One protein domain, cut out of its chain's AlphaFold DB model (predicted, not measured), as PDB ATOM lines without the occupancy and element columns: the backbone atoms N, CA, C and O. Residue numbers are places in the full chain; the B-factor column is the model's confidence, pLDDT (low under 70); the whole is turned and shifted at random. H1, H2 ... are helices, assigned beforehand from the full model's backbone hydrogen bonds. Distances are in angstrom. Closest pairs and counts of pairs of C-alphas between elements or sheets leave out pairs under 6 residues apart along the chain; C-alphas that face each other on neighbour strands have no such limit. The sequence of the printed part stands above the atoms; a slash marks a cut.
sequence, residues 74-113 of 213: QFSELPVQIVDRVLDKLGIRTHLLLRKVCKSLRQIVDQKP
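This is residues 74 to 113 of the 213 residues of the protein "F-box domain-containing protein" of Caenorhabditis nigoni (UniProt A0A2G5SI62). H2 and H3 fold back on each other as a small helical hairpin, and H1 crosses beside it, at a steep tilt of 46 degrees to H2 and about perpendicular to H3, only just so at 70.0 degrees. The printed part has 40 residues with three named helices, H1, H2, H3 in chain order, and no named strand; the class is all helix. It is compact, with a radius of gyration of the C-alphas of 9.3 A and spans of 24 by 18 by 15 A.

H1, residues 80 to 87, is close but not clearly touching to H2, residues 92 to 101: the closest C-alphas, of Leu 87 and His 95, are 7.3 A apart, at a steep tilt of 46 degrees, opposite ways. H1 only just touches H3, residues 103 to 111, with 3 pairs of C-alphas within 8 A; the closest, of Asp 84 and Ile 108, are 7.2 A apart. Their lines are only just about perpendicular, at 70.0 degrees. H2 and H3 touch as a hairpin at a shallow tilt of 30 degrees, opposite ways; their closest C-alphas, of Arg 99 and Arg 106, are 4.1 A apart. Every O i to N i+4 pair is within hydrogen-bond range in H1 and H3, and 4 of 6 in H2.

H1 begins at C-alpha 80 (-6.468, -23.173, 11.386) and is 10.4 A long. H2 is 14.7 A long. H3, 12.7 A, ends at C-alpha 111 (-13.772, -20.143, 20.329).

The C-alphas farthest apart, of Gln 74 and Pro 113, are 26.4 A apart. The printed part has no cut, both links are tight, and no printed residue is under 70 in pLDDT.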
ATOM      1  N   GLN A  74       6.360 -25.302  10.940       72.56
ATOM      2  CA  GLN A  74       6.060 -25.094  12.337       72.56
ATOM      3  C   GLN A  74       4.589 -25.417  12.541       72.56
ATOM      4  O   GLN A  74       3.749 -25.194  11.674       72.56
ATOM      5  N   PHE A  75       4.241 -25.886  13.734       74.75
ATOM      6  CA  PHE A  75       2.837 -26.106  14.072       74.75
ATOM      7  C   PHE A  75       1.982 -24.837  13.856       74.75
ATOM      8  O   PHE A  75       0.812 -24.933  13.501       74.75
ATOM      9  N   SER A  76       2.568 -23.645  14.024       75.25
ATOM     10  CA  SER A  76       1.923 -22.352  13.754       75.25
ATOM     11  C   SER A  76       1.619 -22.077  12.282       75.25
ATOM     12  O   SER A  76       0.816 -21.193  12.002       75.25
ATOM     13  N   GLU A  77       2.250 -22.798  11.359       81.31
ATOM     14  CA  GLU A  77       2.037 -22.672   9.914       81.31
ATOM     15  C   GLU A  77       0.921 -23.603   9.421       81.31
ATOM     16  O   GLU A  77       0.476 -23.488   8.279       81.31
ATOM     17  N   LEU A  78       0.421 -24.503  10.279       83.50
ATOM     18  CA  LEU A  78      -0.739 -25.319   9.948       83.50
ATOM     19  C   LEU A  78      -1.979 -24.429   9.772       83.50
ATOM     20  O   LEU A  78      -2.283 -23.614  10.650       83.50
ATOM     21  N   PRO A  79      -2.758 -24.625   8.691       87.50
ATOM     22  CA  PRO A  79      -4.037 -23.958   8.529       87.50
ATOM     23  C   PRO A  79      -4.939 -24.194   9.740       87.50
ATOM     24  O   PRO A  79      -5.094 -25.326  10.211       87.50
ATOM     25  N   VAL A  80      -5.589 -23.127  10.209       86.94
ATOM     26  CA  VAL A  80      -6.468 -23.173  11.386       86.94
ATOM     27  C   VAL A  80      -7.542 -24.249  11.235       86.94
ATOM     28  O   VAL A  80      -7.849 -24.918  12.213       86.94
ATOM     29  N   GLN A  81      -8.048 -24.508  10.019       86.88
ATOM     30  CA  GLN A  81      -9.055 -25.554   9.798       86.88
ATOM     31  C   GLN A  81      -8.546 -26.965  10.133       86.88
ATOM     32  O   GLN A  81      -9.331 -27.814  10.550       86.88
ATOM     33  N   ILE A  82      -7.249 -27.244   9.957       87.81
ATOM     34  CA  ILE A  82      -6.662 -28.547  10.304       87.81
ATOM     35  C   ILE A  82      -6.570 -28.677  11.822       87.81
ATOM     36  O   ILE A  82      -7.014 -29.680  12.379       87.81
ATOM     37  N   VAL A  83      -6.053 -27.645  12.492       88.75
ATOM     38  CA  VAL A  83      -5.980 -27.598  13.961       88.75
ATOM     39  C   VAL A  83      -7.379 -27.736  14.565       88.75
ATOM     40  O   VAL A  83      -7.574 -28.490  15.516       88.75
ATOM     41  N   ASP A  84      -8.371 -27.078  13.966       87.38
ATOM     42  CA  ASP A  84      -9.768 -27.121  14.386       87.38
ATOM     43  C   ASP A  84     -10.361 -28.540  14.312       87.38
ATOM     44  O   ASP A  84     -10.978 -28.993  15.281       87.38
ATOM     45  N   ARG A  85     -10.087 -29.277  13.222       87.88
ATOM     46  CA  ARG A  85     -10.492 -30.685  13.048       87.88
ATOM     47  C   ARG A  85      -9.813 -31.624  14.039       87.88
ATOM     48  O   ARG A  85     -10.437 -32.581  14.491       87.88
ATOM     49  N   VAL A  86      -8.544 -31.376  14.364       87.94
ATOM     50  CA  VAL A  86      -7.834 -32.143  15.399       87.94
ATOM     51  C   VAL A  86      -8.499 -31.906  16.752       87.94
ATOM     52  O   VAL A  86      -8.806 -32.868  17.449       87.94
ATOM     53  N   LEU A  87      -8.800 -30.651  17.100       87.44
ATOM     54  CA  LEU A  87      -9.477 -30.306  18.352       87.44
ATOM     55  C   LEU A  87     -10.849 -30.980  18.498       87.44
ATOM     56  O   LEU A  87     -11.187 -31.381  19.609       87.44
ATOM     57  N   ASP A  88     -11.603 -31.168  17.412       84.81
ATOM     58  CA  ASP A  88     -12.899 -31.872  17.439       84.81
ATOM     59  C   ASP A  88     -12.791 -33.357  17.810       84.81
ATOM     60  O   ASP A  88     -13.778 -33.979  18.200       84.81
ATOM     61  N   LYS A  89     -11.597 -33.944  17.683       85.56
ATOM     62  CA  LYS A  89     -11.311 -35.331  18.075       85.56
ATOM     63  C   LYS A  89     -10.725 -35.445  19.481       85.56
ATOM     64  O   LYS A  89     -10.445 -36.554  19.927       85.56
ATOM     65  N   LEU A  90     -10.526 -34.326  20.174       85.81
ATOM     66  CA  LEU A  90      -9.906 -34.279  21.494       85.81
ATOM     67  C   LEU A  90     -10.931 -33.948  22.580       85.81
ATOM     68  O   LEU A  90     -11.831 -33.134  22.381       85.81
ATOM     69  N   GLY A  91     -10.752 -34.550  23.757       82.50
ATOM     70  CA  GLY A  91     -11.568 -34.264  24.937       82.50
ATOM     71  C   GLY A  91     -11.234 -32.924  25.607       82.50
ATOM     72  O   GLY A  91     -10.182 -32.316  25.368       82.50
ATOM     73  N   ILE A  92     -12.112 -32.493  26.518       84.12
ATOM     74  CA  ILE A  92     -11.991 -31.224  27.248       84.12
ATOM     75  C   ILE A  92     -10.716 -31.158  28.103       84.12
ATOM     76  O   ILE A  92     -10.093 -30.098  28.193       84.12
ATOM     77  N   ARG A  93     -10.258 -32.288  28.659       85.12
ATOM     78  CA  ARG A  93      -8.969 -32.360  29.370       85.12
ATOM     79  C   ARG A  93      -7.813 -31.924  28.467       85.12
ATOM     80  O   ARG A  93      -6.993 -31.099  28.865       85.12
ATOM     81  N   THR A  94      -7.757 -32.438  27.243       87.69
ATOM     82  CA  THR A  94      -6.698 -32.095  26.286       87.69
ATOM     83  C   THR A  94      -6.828 -30.652  25.811       87.69
ATOM     84  O   THR A  94      -5.822 -29.961  25.671       87.69
ATOM     85  N   HIS A  95      -8.051 -30.142  25.647       88.25
ATOM     86  CA  HIS A  95      -8.283 -28.726  25.340       88.25
ATOM     87  C   HIS A  95      -7.700 -27.799  26.415       88.25
ATOM     88  O   HIS A  95      -7.027 -26.824  26.079       88.25
ATOM     89  N   LEU A  96      -7.892 -28.118  27.702       88.31
ATOM     90  CA  LEU A  96      -7.304 -27.364  28.821       88.31
ATOM     91  C   LEU A  96      -5.768 -27.367  28.787       88.31
ATOM     92  O   LEU A  96      -5.146 -26.359  29.131       88.31
ATOM     93  N   LEU A  97      -5.153 -28.470  28.351       89.38
ATOM     94  CA  LEU A  97      -3.702 -28.562  28.173       89.38
ATOM     95  C   LEU A  97      -3.226 -27.719  26.985       89.38
ATOM     96  O   LEU A  97      -2.320 -26.904  27.144       89.38
ATOM     97  N   LEU A  98      -3.872 -27.836  25.821       90.25
ATOM     98  CA  LEU A  98      -3.509 -27.084  24.610       90.25
ATOM     99  C   LEU A  98      -3.602 -25.570  24.815       90.25
ATOM    100  O   LEU A  98      -2.766 -24.809  24.327       90.25
ATOM    101  N   ARG A  99      -4.555 -25.130  25.638       90.56
ATOM    102  CA  ARG A  99      -4.702 -23.735  26.061       90.56
ATOM    103  C   ARG A  99      -3.470 -23.176  26.792       90.56
ATOM    104  O   ARG A  99      -3.260 -21.957  26.825       90.56
ATOM    105  N   LYS A 100      -2.657 -24.043  27.404       89.81
ATOM    106  CA  LYS A 100      -1.433 -23.693  28.146       89.81
ATOM    107  C   LYS A 100      -0.180 -23.708  27.262       89.81
ATOM    108  O   LYS A 100       0.818 -23.134  27.672       89.81
ATOM    109  N   VAL A 101      -0.249 -24.282  26.056       89.62
ATOM    110  CA  VAL A 101       0.898 -24.422  25.139       89.62
ATOM    111  C   VAL A 101       1.263 -23.095  24.471       89.62
ATOM    112  O   VAL A 101       2.392 -22.635  24.600       89.62
ATOM    113  N   CYS A 102       0.329 -22.449  23.761       89.38
ATOM    114  CA  CYS A 102       0.601 -21.171  23.095       89.38
ATOM    115  C   CYS A 102      -0.642 -20.271  22.982       89.38
ATOM    116  O   CYS A 102      -1.778 -20.714  23.163       89.38
ATOM    117  N   LYS A 103      -0.424 -18.982  22.678       89.38
ATOM    118  CA  LYS A 103      -1.503 -17.982  22.544       89.38
ATOM    119  C   LYS A 103      -2.456 -18.292  21.381       89.38
ATOM    120  O   LYS A 103      -3.657 -18.120  21.547       89.38
ATOM    121  N   SER A 104      -1.929 -18.778  20.253       88.75
ATOM    122  CA  SER A 104      -2.732 -19.135  19.073       88.75
ATOM    123  C   SER A 104      -3.672 -20.309  19.372       88.75
ATOM    124  O   SER A 104      -4.887 -20.182  19.235       88.75
ATOM    125  N   LEU A 105      -3.143 -21.408  19.927       90.00
ATOM    126  CA  LEU A 105      -3.957 -22.544  20.370       90.00
ATOM    127  C   LEU A 105      -5.003 -22.122  21.397       90.00
ATOM    128  O   LEU A 105      -6.161 -22.502  21.277       90.00
ATOM    129  N   ARG A 106      -4.629 -21.288  22.373       90.94
ATOM    130  CA  ARG A 106      -5.584 -20.738  23.341       90.94
ATOM    131  C   ARG A 106      -6.749 -20.028  22.655       90.94
ATOM    132  O   ARG A 106      -7.883 -20.285  23.022       90.94
ATOM    133  N   GLN A 107      -6.493 -19.183  21.660       89.06
ATOM    134  CA  GLN A 107      -7.559 -18.482  20.938       89.06
ATOM    135  C   GLN A 107      -8.485 -19.442  20.185       89.06
ATOM    136  O   GLN A 107      -9.699 -19.284  20.268       89.06
ATOM    137  N   ILE A 108      -7.930 -20.445  19.499       89.06
ATOM    138  CA  ILE A 108      -8.723 -21.426  18.742       89.06
ATOM    139  C   ILE A 108      -9.593 -22.258  19.696       89.06
ATOM    140  O   ILE A 108     -10.795 -22.399  19.488       89.06
ATOM    141  N   VAL A 109      -9.008 -22.767  20.784       89.31
ATOM    142  CA  VAL A 109      -9.737 -23.570  21.775       89.31
ATOM    143  C   VAL A 109     -10.815 -22.726  22.478       89.31
ATOM    144  O   VAL A 109     -11.920 -23.223  22.707       89.31
ATOM    145  N   ASP A 110     -10.543 -21.448  22.769       86.56
ATOM    146  CA  ASP A 110     -11.488 -20.544  23.442       86.56
ATOM    147  C   ASP A 110     -12.731 -20.225  22.583       86.56
ATOM    148  O   ASP A 110     -13.787 -19.916  23.136       86.56
ATOM    149  N   GLN A 111     -12.646 -20.352  21.252       85.06
ATOM    150  CA  GLN A 111     -13.772 -20.143  20.329       85.06
ATOM    151  C   GLN A 111     -14.698 -21.361  20.198       85.06
ATOM    152  O   GLN A 111     -15.826 -21.230  19.712       85.06
ATOM    153  N   LYS A 112     -14.262 -22.551  20.631       81.62
ATOM    154  CA  LYS A 112     -15.054 -23.777  20.482       81.62
ATOM    155  C   LYS A 112     -16.334 -23.737  21.335       81.62
ATOM    156  O   LYS A 112     -16.336 -23.213  22.457       81.62
ATOM    157  N   PRO A 113     -17.435 -24.356  20.873       76.81
ATOM    158  CA  PRO A 113     -18.643 -24.495  21.680       76.81
ATOM    159  C   PRO A 113     -18.385 -25.341  22.935       76.81
ATOM    160  O   PRO A 113     -17.574 -26.267  22.923       76.81
TER     161      PRO A 113